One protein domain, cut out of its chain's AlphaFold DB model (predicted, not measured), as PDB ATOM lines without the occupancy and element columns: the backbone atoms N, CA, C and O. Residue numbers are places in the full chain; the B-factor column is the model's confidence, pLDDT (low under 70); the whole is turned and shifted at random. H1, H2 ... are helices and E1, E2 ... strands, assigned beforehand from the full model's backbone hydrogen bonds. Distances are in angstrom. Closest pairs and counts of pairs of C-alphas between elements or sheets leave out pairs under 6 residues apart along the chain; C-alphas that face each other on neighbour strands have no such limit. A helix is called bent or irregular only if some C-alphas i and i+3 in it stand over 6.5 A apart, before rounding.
ATOM      1  N   TYR A  23      -0.473  43.711  -5.161       89.75
ATOM      2  CA  TYR A  23      -1.747  44.172  -5.708       89.75
ATOM      3  C   TYR A  23      -2.209  43.196  -6.786       89.75
ATOM      4  O   TYR A  23      -1.611  43.119  -7.861       89.75
ATOM      5  N   LEU A  24      -3.278  42.451  -6.506       89.50
ATOM      6  CA  LEU A  24      -3.896  41.581  -7.500       89.50
ATOM      7  C   LEU A  24      -4.802  42.421  -8.400       89.50
ATOM      8  O   LEU A  24      -5.590  43.224  -7.919       89.50
ATOM      9  N   THR A  25      -4.729  42.239  -9.715       86.94
ATOM     10  CA  THR A  25      -5.671  42.899 -10.632       86.94
ATOM     11  C   THR A  25      -6.986  42.124 -10.715       86.94
ATOM     12  O   THR A  25      -7.050  40.945 -10.354       86.94
ATOM     13  N   GLU A  26      -8.051  42.753 -11.228       80.62
ATOM     14  CA  GLU A  26      -9.311  42.039 -11.494       80.62
ATOM     15  C   GLU A  26      -9.073  40.836 -12.423       80.62
ATOM     16  O   GLU A  26      -9.624  39.764 -12.192       80.62
ATOM     17  N   ASP A  27      -8.192  40.969 -13.417       81.94
ATOM     18  CA  ASP A  27      -7.870  39.886 -14.350       81.94
ATOM     19  C   ASP A  27      -7.089  38.745 -13.692       81.94
ATOM     20  O   ASP A  27      -7.304  37.586 -14.028       81.94
ATOM     21  N   CYS A  28      -6.254  39.035 -12.687       82.19
ATOM     22  CA  CYS A  28      -5.625  38.002 -11.863       82.19
ATOM     23  C   CYS A  28      -6.631  37.228 -10.997       82.19
ATOM     24  O   CYS A  28      -6.352  36.091 -10.608       82.19
ATOM     25  N   VAL A  29      -7.764  37.836 -10.642       82.12
ATOM     26  CA  VAL A  29      -8.836  37.180  -9.878       82.12
ATOM     27  C   VAL A  29      -9.752  36.383 -10.813       82.12
ATOM     28  O   VAL A  29     -10.173  35.271 -10.472       82.12
ATOM     29  N   LYS A  30     -10.028  36.914 -12.011       76.88
ATOM     30  CA  LYS A  30     -10.787  36.221 -13.060       76.88
ATOM     31  C   LYS A  30     -10.111  34.892 -13.420       76.88
ATOM     32  O   LYS A  30      -8.895  34.780 -13.501       76.88
ATOM     33  N   GLY A  31     -10.914  33.842 -13.573       76.25
ATOM     34  CA  GLY A  31     -10.438  32.491 -13.907       76.25
ATOM     35  C   GLY A  31      -9.827  31.690 -12.747       76.25
ATOM     36  O   GLY A  31      -9.718  30.472 -12.856       76.25
ATOM     37  N   ARG A  32      -9.480  32.314 -11.610       84.50
ATOM     38  CA  ARG A  32      -9.008  31.585 -10.412       84.50
ATOM     39  C   ARG A  32     -10.136  31.187  -9.460       84.50
ATOM     40  O   ARG A  32      -9.984  30.233  -8.689       84.50
ATOM     41  N   LEU A  33     -11.255  31.907  -9.526       85.50
ATOM     42  CA  LEU A  33     -12.479  31.603  -8.792       85.50
ATOM     43  C   LEU A  33     -13.266  30.508  -9.512       85.50
ATOM     44  O   LEU A  33     -13.672  30.670 -10.659       85.50
ATOM     45  N   THR A  34     -13.504  29.404  -8.808       91.19
ATOM     46  CA  THR A  34     -14.429  28.348  -9.233       91.19
ATOM     47  C   THR A  34     -15.519  28.190  -8.185       91.19
ATOM     48  O   THR A  34     -15.291  28.468  -7.003       91.19
ATOM     49  N   TRP A  35     -16.697  27.715  -8.596       92.06
ATOM     50  CA  TRP A  35     -17.822  27.528  -7.676       92.06
ATOM     51  C   TRP A  35     -17.462  26.597  -6.526       92.06
ATOM     52  O   TRP A  35     -17.703  26.945  -5.377       92.06
ATOM     53  N   ASN A  36     -16.786  25.482  -6.812       92.44
ATOM     54  CA  ASN A  36     -16.340  24.551  -5.779       92.44
ATOM     55  C   ASN A  36     -15.448  25.237  -4.727       92.44
ATOM     56  O   ASN A  36     -15.716  25.140  -3.533       92.44
ATOM     57  N   LYS A  37     -14.431  26.003  -5.154       91.75
ATOM     58  CA  LYS A  37     -13.547  26.723  -4.220       91.75
ATOM     59  C   LYS A  37     -14.311  27.753  -3.388       91.75
ATOM     60  O   LYS A  37     -14.078  27.853  -2.188       91.75
ATOM     61  N   ALA A  38     -15.215  28.508  -4.014       92.69
ATOM     62  CA  ALA A  38     -15.992  29.538  -3.331       92.69
ATOM     63  C   ALA A  38     -16.983  28.943  -2.315       92.69
ATOM     64  O   ALA A  38     -17.097  29.461  -1.205       92.69
ATOM     65  N   ILE A  39     -17.646  27.834  -2.659       94.75
ATOM     66  CA  ILE A  39     -18.568  27.105  -1.777       94.75
ATOM     67  C   ILE A  39     -17.810  26.505  -0.590       94.75
ATOM     68  O   ILE A  39     -18.207  26.742   0.548       94.75
ATOM     69  N   VAL A  40     -16.687  25.815  -0.824       93.94
ATOM     70  CA  VAL A  40     -15.858  25.239   0.253       93.94
ATOM     71  C   VAL A  40     -15.339  26.327   1.195       93.94
ATOM     72  O   VAL A  40     -15.440  26.184   2.413       93.94
ATOM     73  N   ALA A  41     -14.828  27.441   0.661       92.69
ATOM     74  CA  ALA A  41     -14.358  28.552   1.486       92.69
ATOM     75  C   ALA A  41     -15.497  29.179   2.310       92.69
ATOM     76  O   ALA A  41     -15.320  29.452   3.498       92.69
ATOM     77  N   ALA A  42     -16.679  29.369   1.710       93.56
ATOM     78  CA  ALA A  42     -17.857  29.874   2.413       93.56
ATOM     79  C   ALA A  42     -18.307  28.922   3.535       93.56
ATOM     80  O   ALA A  42     -18.588  29.372   4.644       93.56
ATOM     81  N   GLU A  43     -18.329  27.615   3.271       94.88
ATOM     82  CA  GLU A  43     -18.697  26.584   4.243       94.88
ATOM     83  C   GLU A  43     -17.735  26.562   5.435       94.88
ATOM     84  O   GLU A  43     -18.175  26.574   6.587       94.88
ATOM     85  N   ARG A  44     -16.421  26.626   5.179       94.44
ATOM     86  CA  ARG A  44     -15.401  26.695   6.237       94.44
ATOM     87  C   ARG A  44     -15.508  27.977   7.055       94.44
ATOM     88  O   ARG A  44     -15.444  27.906   8.279       94.44
ATOM     89  N   ALA A  45     -15.744  29.123   6.420       94.00
ATOM     90  CA  ALA A  45     -15.938  30.386   7.130       94.00
ATOM     91  C   ALA A  45     -17.189  30.366   8.027       94.00
ATOM     92  O   ALA A  45     -17.124  30.781   9.184       94.00
ATOM     93  N   LEU A  46     -18.318  29.844   7.530       94.81
ATOM     94  CA  LEU A  46     -19.554  29.699   8.310       94.81
ATOM     95  C   LEU A  46     -19.368  28.743   9.493       94.81
ATOM     96  O   LEU A  46     -19.762  29.072  10.613       94.81
ATOM     97  N   LYS A  47     -18.716  27.596   9.267       94.94
ATOM     98  CA  LYS A  47     -18.352  26.662  10.337       94.94
ATOM     99  C   LYS A  47     -17.453  27.339  11.369       94.94
ATOM    100  O   LYS A  47     -17.736  27.247  12.557       94.94
ATOM    101  N   GLY A  48     -16.430  28.068  10.924       95.00
ATOM    102  CA  GLY A  48     -15.518  28.794  11.802       95.00
ATOM    103  C   GLY A  48     -16.231  29.831  12.669       95.00
ATOM    104  O   GLY A  48     -15.931  29.947  13.855       95.00
ATOM    105  N   LEU A  49     -17.225  30.544  12.128       94.31
ATOM    106  CA  LEU A  49     -18.043  31.469  12.921       94.31
ATOM    107  C   LEU A  49     -18.833  30.732  14.010       94.31
ATOM    108  O   LEU A  49     -18.905  31.216  15.138       94.31
ATOM    109  N   ALA A  50     -19.394  29.563  13.690       94.75
ATOM    110  CA  ALA A  50     -20.160  28.756  14.638       94.75
ATOM    111  C   ALA A  50     -19.284  28.125  15.736       94.75
ATOM    112  O   ALA A  50     -19.725  28.011  16.876       94.75
ATOM    113  N   THR A  51     -18.047  27.734  15.415       95.25
ATOM    114  CA  THR A  51     -17.119  27.090  16.361       95.25
ATOM    115  C   THR A  51     -16.202  28.072  17.093       95.25
ATOM    116  O   THR A  51     -15.446  27.661  17.965       95.25
ATOM    117  N   GLY A  52     -16.252  29.365  16.760       94.75
ATOM    118  CA  GLY A  52     -15.405  30.400  17.362       94.75
ATOM    119  C   GLY A  52     -14.008  30.542  16.743       94.75
ATOM    120  O   GLY A  52     -13.237  31.384  17.204       94.75
ATOM    121  N   GLU A  53     -13.711  29.784  15.684       94.88
ATOM    122  CA  GLU A  53     -12.463  29.865  14.908       94.88
ATOM    123  C   GLU A  53     -12.439  31.047  13.934       94.88
ATOM    124  O   GLU A  53     -11.381  31.457  13.458       94.88
ATOM    125  N   ALA A  54     -13.603  31.635  13.655       95.94
ATOM    126  CA  ALA A  54     -13.717  32.880  12.921       95.94
ATOM    127  C   ALA A  54     -14.292  33.995  13.796       95.94
ATOM    128  O   ALA A  54     -15.176  33.793  14.632       95.94
ATOM    129  N   ARG A  55     -13.815  35.213  13.558       94.62
ATOM    130  CA  ARG A  55     -14.338  36.447  14.148       94.62
ATOM    131  C   ARG A  55     -14.628  37.426  13.029       94.62
ATOM    132  O   ARG A  55     -13.816  37.600  12.130       94.62
ATOM    133  N   GLN A  56     -15.766  38.102  13.100       93.69
ATOM    134  CA  GLN A  56     -16.122  39.144  12.149       93.69
ATOM    135  C   GLN A  56     -16.683  40.345  12.900       93.69
ATOM    136  O   GLN A  56     -17.492  40.196  13.818       93.69
ATOM    137  N   THR A  57     -16.270  41.548  12.512       90.00
ATOM    138  CA  THR A  57     -16.865  42.768  13.054       90.00
ATOM    139  C   THR A  57     -18.274  42.956  12.504       90.00
ATOM    140  O   THR A  57     -18.610  42.520  11.396       90.00
ATOM    141  N   ARG A  58     -19.112  43.704  13.232       89.50
ATOM    142  CA  ARG A  58     -20.285  44.296  12.581       89.50
ATOM    143  C   ARG A  58     -19.805  45.196  11.443       89.50
ATOM    144  O   ARG A  58     -18.733  45.799  11.517       89.50
ATOM    145  N   ARG A  59     -20.613  45.288  10.392       91.31
ATOM    146  CA  ARG A  59     -20.362  46.211   9.288       91.31
ATOM    147  C   ARG A  59     -20.413  47.645   9.816       91.31
ATOM    148  O   ARG A  59     -21.456  48.074  10.304       91.31
ATOM    149  N   VAL A  60     -19.316  48.379   9.676       94.56
ATOM    150  CA  VAL A  60     -19.251  49.804  10.014       94.56
ATOM    151  C   VAL A  60     -19.631  50.597   8.774       94.56
ATOM    152  O   VAL A  60     -19.051  50.378   7.715       94.56
ATOM    153  N   LYS A  61     -20.618  51.492   8.883       95.00
ATOM    154  CA  LYS A  61     -21.020  52.406   7.806       95.00
ATOM    155  C   LYS A  61     -20.540  53.811   8.127       95.00
ATOM    156  O   LYS A  61     -20.898  54.338   9.173       95.00
ATOM    157  N   LEU A  62     -19.840  54.434   7.189       95.44
ATOM    158  CA  LEU A  62     -19.569  55.864   7.208       95.44
ATOM    159  C   LEU A  62     -20.286  56.520   6.025       95.44
ATOM    160  O   LEU A  62     -20.008  56.211   4.865       95.44
ATOM    161  N   GLN A  63     -21.245  57.392   6.331       96.12
ATOM    162  CA  GLN A  63     -21.925  58.237   5.348       96.12
ATOM    163  C   GLN A  63     -21.062  59.477   5.076       96.12
ATOM    164  O   GLN A  63     -20.530  60.066   6.015       96.12
ATOM    165  N   LEU A  64     -20.904  59.869   3.809       93.75
ATOM    166  CA  LEU A  64     -20.096  61.031   3.432       93.75
ATOM    167  C   LEU A  64     -20.964  62.295   3.430       93.75
ATOM    168  O   LEU A  64     -21.605  62.613   2.422       93.75
ATOM    169  N   GLY A  65     -20.977  63.006   4.560       91.56
ATOM    170  CA  GLY A  65     -21.779  64.217   4.753       91.56
ATOM    171  C   GLY A  65     -23.270  63.964   4.509       91.56
ATOM    172  O   GLY A  65     -23.792  62.907   4.860       91.56
ATOM    173  N   GLU A  66     -23.936  64.917   3.857       91.62
ATOM    174  CA  GLU A  66     -25.346  64.804   3.445       91.62
ATOM    175  C   GLU A  66     -25.534  64.061   2.111       91.62
ATOM    176  O   GLU A  66     -26.657  63.816   1.670       91.62
ATOM    177  N   SER A  67     -24.440  63.680   1.441       92.38
ATOM    178  CA  SER A  67     -24.527  62.968   0.167       92.38
ATOM    179  C   SER A  67     -25.086  61.554   0.369       92.38
ATOM    180  O   SER A  67     -24.877  60.956   1.424       92.38
ATOM    181  N   PRO A  68     -25.701  60.934  -0.654       91.19
ATOM    182  CA  PRO A  68     -26.092  59.521  -0.611       91.19
ATOM    183  C   PRO A  68     -24.897  58.545  -0.641       91.19
ATOM    184  O   PRO A  68     -25.106  57.329  -0.579       91.19
ATOM    185  N   ASN A  69     -23.657  59.042  -0.731       95.62
ATOM    186  CA  ASN A  69     -22.456  58.222  -0.857       95.62
ATOM    187  C   ASN A  69     -21.979  57.711   0.504       95.62
ATOM    188  O   ASN A  69     -21.984  58.434   1.500       95.62
ATOM    189  N   PHE A  70     -21.525  56.464   0.550       95.44
ATOM    190  CA  PHE A  70     -21.034  55.859   1.786       95.44
ATOM    191  C   PHE A  70     -19.897  54.875   1.530       95.44
ATOM    192  O   PHE A  70     -19.742  54.349   0.424       95.44
ATOM    193  N   ILE A  71     -19.161  54.573   2.596       96.44
ATOM    194  CA  ILE A  71     -18.246  53.437   2.687       96.44
ATOM    195  C   ILE A  71     -18.699  52.484   3.796       96.44
ATOM    196  O   ILE A  71     -19.184  52.901   4.850       96.44
ATOM    197  N   PHE A  72     -18.559  51.189   3.539       95.56
ATOM    198  CA  PHE A  72     -18.622  50.138   4.536       95.56
ATOM    199  C   PHE A  72     -17.232  49.566   4.776       95.56
ATOM    200  O   PHE A  72     -16.523  49.288   3.812       95.56
ATOM    201  N   ILE A  73     -16.901  49.323   6.042       95.56
ATOM    202  CA  ILE A  73     -15.712  48.575   6.452       95.56
ATOM    203  C   ILE A  73     -16.164  47.327   7.211       95.56
ATOM    204  O   ILE A  73     -17.047  47.382   8.076       95.56
ATOM    205  N   MET A  74     -15.586  46.187   6.852       94.81
ATOM    206  CA  MET A  74     -15.831  44.890   7.470       94.81
ATOM    207  C   MET A  74     -14.492  44.201   7.700       94.81
ATOM    208  O   MET A  74     -13.778  43.951   6.735       94.81
ATOM    209  N   CYS A  75     -14.180  43.844   8.942       95.56
ATOM    210  CA  CYS A  75     -12.984  43.067   9.247       95.56
ATOM    211  C   CYS A  75     -13.370  41.637   9.620       95.56
ATOM    212  O   CYS A  75     -14.399  41.408  10.266       95.56
ATOM    213  N   GLY A  76     -12.541  40.682   9.213       95.31
ATOM    214  CA  GLY A  76     -12.720  39.267   9.499       95.31
ATOM    215  C   GLY A  76     -11.389  38.595   9.796       95.31
ATOM    216  O   GLY A  76     -10.372  38.945   9.211       95.31
ATOM    217  N   TYR A  77     -11.404  37.632  10.702       96.12
ATOM    218  CA  TYR A  77     -10.302  36.720  10.961       96.12
ATOM    219  C   TYR A  77     -10.840  35.298  10.898       96.12
ATOM    220  O   TYR A  77     -11.889  35.025  11.482       96.12
ATOM    221  N   LEU A  78     -10.130  34.411  10.209       94.50
ATOM    222  CA  LEU A  78     -10.399  32.978  10.199       94.50
ATOM    223  C   LEU A  78      -9.118  32.239  10.588       94.50
ATOM    224  O   LEU A  78      -8.092  32.396   9.926       94.50
ATOM    225  N   ARG A  79      -9.187  31.420  11.638       92.31
ATOM    226  CA  ARG A  79      -8.160  30.427  11.950       92.31
ATOM    227  C   ARG A  79      -8.444  29.164  11.143       92.31
ATOM    228  O   ARG A  79      -9.344  28.400  11.470       92.31
ATOM    229  N   ASP A  80      -7.682  28.958  10.078       88.31
ATOM    230  CA  ASP A  80      -7.800  27.788   9.208       88.31
ATOM    231  C   ASP A  80      -6.456  27.535   8.509       88.31
ATOM    232  O   ASP A  80      -5.778  28.483   8.123       88.31
ATOM    233  N   CYS A  81      -6.044  26.275   8.373       80.25
ATOM    234  CA  CYS A  81      -4.743  25.926   7.791       80.25
ATOM    235  C   CYS A  81      -4.654  26.178   6.279       80.25
ATOM    236  O   CYS A  81      -3.560  26.413   5.771       80.25
ATOM    237  N   ASP A  82      -5.789  26.152   5.579       78.38
ATOM    238  CA  ASP A  82      -5.855  26.239   4.119       78.38
ATOM    239  C   ASP A  82      -6.409  27.597   3.655       78.38
ATOM    240  O   ASP A  82      -6.033  28.101   2.597       78.38
ATOM    241  N   TYR A  83      -7.316  28.188   4.443       77.94
ATOM    242  CA  TYR A  83      -8.070  29.405   4.103       77.94
ATOM    243  C   TYR A  83      -7.963  30.511   5.161       77.94
ATOM    244  O   TYR A  83      -8.721  31.484   5.112       77.94
ATOM    245  N   GLY A  84      -7.077  30.352   6.145       82.94
ATOM    246  CA  GLY A  84      -6.940  31.291   7.249       82.94
ATOM    247  C   GLY A  84      -6.427  32.655   6.806       82.94
ATOM    248  O   GLY A  84      -5.749  32.800   5.789       82.94
ATOM    249  N   GLY A  85      -6.760  33.677   7.588       90.06
ATOM    250  CA  GLY A  85      -6.242  35.016   7.352       90.06
ATOM    251  C   GLY A  85      -6.992  36.104   8.100       90.06
ATOM    252  O   GLY A  85      -8.137  35.930   8.526       90.06
ATOM    253  N   LEU A  86      -6.322  37.247   8.239       95.50
ATOM    254  CA  LEU A  86      -6.900  38.500   8.705       95.50
ATOM    255  C   LEU A  86      -7.213  39.374   7.491       95.50
ATOM    256  O   LEU A  86      -6.330  39.662   6.688       95.50
ATOM    257  N   VAL A  87      -8.465  39.803   7.348       95.38
ATOM    258  CA  VAL A  87      -8.918  40.598   6.204       95.38
ATOM    259  C   VAL A  87      -9.662  41.854   6.630       95.38
ATOM    260  O   VAL A  87     -10.405  41.858   7.614       95.38
ATOM    261  N   SER A  88      -9.524  42.907   5.828       95.50
ATOM    262  CA  SER A  88     -10.393  44.084   5.847       95.50
ATOM    263  C   SER A  88     -10.998  44.287   4.464       95.50
ATOM    264  O   SER A  88     -10.281  44.491   3.489       95.50
ATOM    265  N   LEU A  89     -12.324  44.254   4.380       95.31
ATOM    266  CA  LEU A  89     -13.093  44.561   3.183       95.31
ATOM    267  C   LEU A  89     -13.647  45.983   3.280       95.31
ATOM    268  O   LEU A  89     -14.456  46.294   4.160       95.31
ATOM    269  N   SER A  90     -13.270  46.805   2.310       95.19
ATOM    270  CA  SER A  90     -13.838  48.127   2.074       95.19
ATOM    271  C   SER A  90     -14.836  48.049   0.926       95.19
ATOM    272  O   SER A  90     -14.531  47.470  -0.110       95.19
ATOM    273  N   VAL A  91     -16.026  48.632   1.079       94.88
ATOM    274  CA  VAL A  91     -17.028  48.728   0.004       94.88
ATOM    275  C   VAL A  91     -17.558  50.146  -0.070       94.88
ATOM    276  O   VAL A  91     -18.185  50.620   0.873       94.88
ATOM    277  N   THR A  92     -17.377  50.818  -1.198       94.88
ATOM    278  CA  THR A  92     -17.935  52.149  -1.428       94.88
ATOM    279  C   THR A  92     -19.174  52.070  -2.304       94.88
ATOM    280  O   THR A  92     -19.277  51.217  -3.187       94.88
ATOM    281  N   LYS A  93     -20.134  52.968  -2.073       94.19
ATOM    282  CA  LYS A  93     -21.248  53.201  -2.993       94.19
ATOM    283  C   LYS A  93     -21.364  54.682  -3.310       94.19
ATOM    284  O   LYS A  93     -21.653  55.475  -2.421       94.19
ATOM    285  N   PHE A  94     -21.168  55.024  -4.579       95.06
ATOM    286  CA  PHE A  94     -21.189  56.385  -5.101       95.06
ATOM    287  C   PHE A  94     -22.197  56.462  -6.245       95.06
ATOM    288  O   PHE A  94     -21.930  56.024  -7.363       95.06
ATOM    289  N   VAL A  95     -23.400  56.965  -5.966       91.25
ATOM    290  CA  VAL A  95     -24.516  56.914  -6.933       91.25
ATOM    291  C   VAL A  95     -24.287  57.814  -8.148       91.25
ATOM    292  O   VAL A  95     -24.717  57.465  -9.246       91.25
ATOM    293  N   GLY A  96     -23.556  58.919  -7.965       93.75
ATOM    294  CA  GLY A  96     -23.214  59.867  -9.029       93.75
ATOM    295  C   GLY A  96     -22.265  59.304 -10.090       93.75
ATOM    296  O   GLY A  96     -22.224  59.833 -11.195       93.75
ATOM    297  N   ASN A  97     -21.573  58.189  -9.812       95.31
ATOM    298  CA  ASN A  97     -20.632  57.571 -10.756       95.31
ATOM    299  C   ASN A  97     -21.277  57.196 -12.096       95.31
ATOM    300  O   ASN A  97     -20.607  57.210 -13.125       95.31
ATOM    301  N   ARG A  98     -22.583  56.898 -12.099       93.12
ATOM    302  CA  ARG A  98     -23.333  56.578 -13.321       93.12
ATOM    303  C   ARG A  98     -23.405  57.756 -14.301       93.12
ATOM    304  O   ARG A  98     -23.549  57.515 -15.492       93.12
ATOM    305  N   SER A  99     -23.331  58.989 -13.805       95.50
ATOM    306  CA  SER A  99     -23.464  60.211 -14.606       95.50
ATOM    307  C   SER A  99     -22.123  60.775 -15.087       95.50
ATOM    308  O   SER A  99     -22.112  61.800 -15.764       95.50
ATOM    309  N   LEU A 100     -21.000  60.147 -14.725       95.81
ATOM    310  CA  LEU A 100     -19.672  60.546 -15.194       95.81
ATOM    311  C   LEU A 100     -19.476  60.203 -16.677       95.81
ATOM    312  O   LEU A 100     -20.194  59.374 -17.235       95.81
ATOM    313  N   GLN A 101     -18.477  60.832 -17.297       95.00
ATOM    314  CA  GLN A 101     -18.070  60.574 -18.678       95.00
ATOM    315  C   GLN A 101     -16.558  60.283 -18.719       95.00
ATOM    316  O   GLN A 101     -15.772  61.222 -18.583       95.00
ATOM    317  N   PRO A 102     -16.132  59.009 -18.868       92.56
ATOM    318  CA  PRO A 102     -16.962  57.803 -18.990       92.56
ATOM    319  C   PRO A 102     -17.662  57.416 -17.667       92.56
ATOM    320  O   PRO A 102     -17.174  57.763 -16.587       92.56
ATOM    321  N   PRO A 103     -18.792  56.682 -17.715       94.19
ATOM    322  CA  PRO A 103     -19.500  56.264 -16.511       94.19
ATOM    323  C   PRO A 103     -18.674  55.251 -15.714       94.19
ATOM    324  O   PRO A 103     -18.104  54.312 -16.269       94.19
ATOM    325  N   LEU A 104     -18.668  55.401 -14.389       93.19
ATOM    326  CA  LEU A 104     -18.029  54.454 -13.478       93.19
ATOM    327  C   LEU A 104     -19.072  53.576 -12.772       93.19
ATOM    328  O   LEU A 104     -20.218  53.990 -12.552       93.19
ATOM    329  N   PRO A 105     -18.694  52.364 -12.330       89.81
ATOM    330  CA  PRO A 105     -19.555  51.576 -11.468       89.81
ATOM    331  C   PRO A 105     -19.894  52.316 -10.169       89.81
ATOM    332  O   PRO A 105     -19.048  52.962  -9.552       89.81
ATOM    333  N   ILE A 106     -21.139  52.179  -9.714       91.94
ATOM    334  CA  ILE A 106     -21.600  52.839  -8.483       91.94
ATOM    335  C   ILE A 106     -21.144  52.138  -7.203       91.94
ATOM    336  O   ILE A 106     -21.339  52.692  -6.131       91.94
ATOM    337  N   VAL A 107     -20.614  50.917  -7.289       90.75
ATOM    338  CA  VAL A 107     -20.052  50.176  -6.152       90.75
ATOM    339  C   VAL A 107     -18.620  49.807  -6.491       90.75
ATOM    340  O   VAL A 107     -18.383  49.291  -7.583       90.75
ATOM    341  N   HIS A 108     -17.701  50.035  -5.561       92.25
ATOM    342  CA  HIS A 108     -16.322  49.550  -5.614       92.25
ATOM    343  C   HIS A 108     -15.997  48.842  -4.310       92.25
ATOM    344  O   HIS A 108     -16.672  49.059  -3.301       92.25
ATOM    345  N   SER A 109     -14.999  47.971  -4.330       93.25
ATOM    346  CA  SER A 109     -14.590  47.270  -3.124       93.25
ATOM    347  C   SER A 109     -13.207  46.680  -3.259       93.25
ATOM    348  O   SER A 109     -12.898  46.151  -4.324       93.25
ATOM    349  N   ASP A 110     -12.482  46.654  -2.150       94.06
ATOM    350  CA  ASP A 110     -11.121  46.143  -2.040       94.06
ATOM    351  C   ASP A 110     -10.985  45.336  -0.752       94.06
ATOM    352  O   ASP A 110     -11.518  45.715   0.295       94.06
ATOM    353  N   VAL A 111     -10.282  44.214  -0.841       94.56
ATOM    354  CA  VAL A 111      -9.930  43.352   0.283       94.56
ATOM    355  C   VAL A 111      -8.446  43.528   0.552       94.56
ATOM    356  O   VAL A 111      -7.625  43.181  -0.290       94.56
ATOM    357  N   ALA A 112      -8.098  44.033   1.728       95.31
ATOM    358  CA  ALA A 112      -6.745  43.924   2.251       95.31
ATOM    359  C   ALA A 112      -6.624  42.591   2.997       95.31
ATOM    360  O   ALA A 112      -7.418  42.324   3.901       95.31
ATOM    361  N   LEU A 113      -5.661  41.763   2.598       94.75
ATOM    362  CA  LEU A 113      -5.240  40.563   3.312       94.75
ATOM    363  C   LEU A 113      -3.994  40.906   4.119       94.75
ATOM    364  O   LEU A 113      -3.004  41.382   3.561       94.75
ATOM    365  N   MET A 114      -4.030  40.638   5.415       93.69
ATOM    366  CA  MET A 114      -2.940  40.888   6.344       93.69
ATOM    367  C   MET A 114      -2.399  39.574   6.887       93.69
ATOM    368  O   MET A 114      -3.118  38.583   7.026       93.69
ATOM    369  N   ASP A 115      -1.112  39.585   7.206       89.31
ATOM    370  CA  ASP A 115      -0.519  38.575   8.057       89.31
ATOM    371  C   ASP A 115      -1.142  38.651   9.452       89.31
ATOM    372  O   ASP A 115      -1.119  39.688  10.109       89.31
ATOM    373  N   GLU A 116      -1.712  37.550   9.906       88.56
ATOM    374  CA  GLU A 116      -2.420  37.462  11.174       88.56
ATOM    375  C   GLU A 116      -1.493  37.527  12.399       88.56
ATOM    376  O   GLU A 116      -1.966  37.842  13.488       88.56
ATOM    377  N   ASN A 117      -0.189  37.269  12.232       87.75
ATOM    378  CA  ASN A 117       0.789  37.294  13.323       87.75
ATOM    379  C   ASN A 117       1.469  38.665  13.461       87.75
ATOM    380  O   ASN A 117       1.774  39.097  14.569       87.75
ATOM    381  N   THR A 118       1.716  39.347  12.342       90.31
ATOM    382  CA  THR A 118       2.472  40.613  12.289       90.31
ATOM    383  C   THR A 118       1.609  41.830  11.960       90.31
ATOM    384  O   THR A 118       2.046  42.961  12.159       90.31
ATOM    385  N   GLY A 119       0.399  41.629  11.434       89.06
ATOM    386  CA  GLY A 119      -0.495  42.693  10.965       89.06
ATOM    387  C   GLY A 119      -0.077  43.339   9.640       89.06
ATOM    388  O   GLY A 119      -0.791  44.206   9.137       89.06
ATOM    389  N   VAL A 120       1.054  42.933   9.051       91.75
ATOM    390  CA  VAL A 120       1.557  43.495   7.791       91.75
ATOM    391  C   VAL A 120       0.647  43.086   6.637       91.75
ATOM    392  O   VAL A 120       0.330  41.907   6.470       91.75
ATOM    393  N   THR A 121       0.243  44.047   5.805       93.62
ATOM    394  CA  THR A 121      -0.523  43.765   4.584       93.62
ATOM    395  C   THR A 121       0.287  42.870   3.651       93.62
ATOM    396  O   THR A 121       1.395  43.217   3.248       93.62
ATOM    397  N   LYS A 122      -0.284  41.721   3.293       92.62
ATOM    398  CA  LYS A 122       0.258  40.775   2.312       92.62
ATOM    399  C   LYS A 122      -0.201  41.131   0.906       92.62
ATOM    400  O   LYS A 122       0.619  41.160  -0.006       92.62
ATOM    401  N   ALA A 123      -1.494  41.416   0.746       93.50
ATOM    402  CA  ALA A 123      -2.075  41.711  -0.555       93.50
ATOM    403  C   ALA A 123      -3.280  42.655  -0.482       93.50
ATOM    404  O   ALA A 123      -3.981  42.714   0.528       93.50
ATOM    405  N   VAL A 124      -3.547  43.347  -1.587       93.69
ATOM    406  CA  VAL A 124      -4.793  44.067  -1.850       93.69
ATOM    407  C   VAL A 124      -5.447  43.455  -3.084       93.69
ATOM    408  O   VAL A 124      -4.810  43.286  -4.122       93.69
ATOM    409  N   ILE A 125      -6.717  43.086  -2.946       92.81
ATOM    410  CA  ILE A 125      -7.453  42.282  -3.916       92.81
ATOM    411  C   ILE A 125      -8.769  42.989  -4.265       92.81
ATOM    412  O   ILE A 125      -9.558  43.265  -3.358       92.81
ATOM    413  N   PRO A 126      -9.070  43.229  -5.550       90.75
ATOM    414  CA  PRO A 126     -10.347  43.769  -5.987       90.75
ATOM    415  C   PRO A 126     -11.509  42.897  -5.506       90.75
ATOM    416  O   PRO A 126     -11.665  41.731  -5.871       90.75
ATOM    417  N   GLY A 127     -12.365  43.478  -4.672       86.38
ATOM    418  CA  GLY A 127     -13.483  42.792  -4.029       86.38
ATOM    419  C   GLY A 127     -14.738  42.699  -4.897       86.38
ATOM    420  O   GLY A 127     -15.687  42.003  -4.527       86.38
ATOM    421  N   ARG A 128     -14.793  43.409  -6.035       82.31
ATOM    422  CA  ARG A 128     -16.031  43.552  -6.821       82.31
ATOM    423  C   ARG A 128     -16.545  42.198  -7.284       82.31
ATOM    424  O   ARG A 128     -17.736  41.926  -7.166       82.31
ATOM    425  N   ASP A 129     -15.659  41.370  -7.823       80.44
ATOM    426  CA  ASP A 129     -16.034  40.035  -8.264       80.44
ATOM    427  C   ASP A 129     -16.130  39.080  -7.076       80.44
ATOM    428  O   ASP A 129     -17.147  38.411  -6.948       80.44
ATOM    429  N   LEU A 130     -15.201  39.111  -6.117       84.25
ATOM    430  CA  LEU A 130     -15.278  38.278  -4.904       84.25
ATOM    431  C   LEU A 130     -16.637  38.377  -4.191       84.25
ATOM    432  O   LEU A 130     -17.270  37.365  -3.877       84.25
ATOM    433  N   THR A 131     -17.135  39.599  -4.000       81.75
ATOM    434  CA  THR A 131     -18.433  39.850  -3.356       81.75
ATOM    435  C   THR A 131     -19.615  39.306  -4.156       81.75
ATOM    436  O   THR A 131     -20.640  38.961  -3.568       81.75
TER     437      THR A 131
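What this domain is: This is residues 23 to 131 of the 263 residues of the protein "Ketimine reductase mu-crystallin" of Photinus pyralis (UniProt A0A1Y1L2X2). What shape do these atoms make? A long, twisted antiparallel sheet of six strands has helix H2 rising from one face near E1 and one end of E3, with the short H4 over E5 on the same face. H3 and its loop lie beyond one end of E4 and E5, and H1 only grazes the sheet. What is printed? The 109 residues include four named helices and six named strands, in the order H1 H2 E1 E2 E3 E4 H3 E5 E6 H4, of mixed class; the whole is only just compact, close to loose, with a radius of gyration of the C-alphas of 15.6 A and spans of 45, 32 and 25 A.

How they stand to each other: Where do the first helices stand? H1, residues 26 to 29, only grazes the sheet; its closest C-alphas to E6, residues 121 to 126, are those of Glu 26 and Pro 126, 5.9 A apart. H2, residues 35 to 51, stands up from the sheet at 46 degrees, at a height over the sheet of 10.4 A from a local plane of just 6 C-alphas. It lies over E1, residues 54 to 56, with the closest C-alphas, Gly 48 and Ala 54, 4.6 A apart, and only just over E3, residues 70 to 78, with 3 C-alphas falling on it. How do the strands pair? E1 and E2, residues 60 to 63, lie on one side of E3, with N 55 and O 77 at 2.8 A and N 60 and O 73 at 2.9 A; E4, residues 85 to 93, lies on the other side, with N 72 and O 91 at 2.8 A. E2, E3 and E4 form a meander, each strand the antiparallel neighbour of the one before. E5, residues 107 to 114, is antiparallel to E4, with N 92 and O 108 at 2.8 A, and forms a hairpin with E6, with N 111 and O 125 at 2.8 A. Where are the short helices? H3, residues 95 to 99, is not on the sheet and is only just irregular, C-alphas 95 and 98 being 6.51 A apart. H4, residues 127 to 131, is over E5 at a height over the sheet of 6.8 A, with the closest C-alphas, Asp 110 and Gly 127, 4.6 A apart. What do the helix backbones show? Every O i to N i+4 pair is within hydrogen-bond range in H2 and H4, against 0 of 1 in H3, where 1 of 2 O i to N i+3 pairs is; H1 is too short for an i+4 pair.

Where its parts are: Where do the elements begin and end? H1 begins at C-alpha 26, (-9.311, 42.039, -11.494), and H4 ends at C-alpha 131, (-18.433, 39.850, -3.356). Which are longest? From first to last C-alpha, E3 measures 26.6 A, E4 25.7 A, H2 24.1 A and E5 23.1 A.

The domain as a whole: How far does it reach? The two C-alphas farthest apart, those of Thr 51 and Gln 101, are 48.5 A apart. Is anything missing or unsure? The printed part has no cut and no long link; its mean pLDDT is 91.5, and no printed residue is under 70.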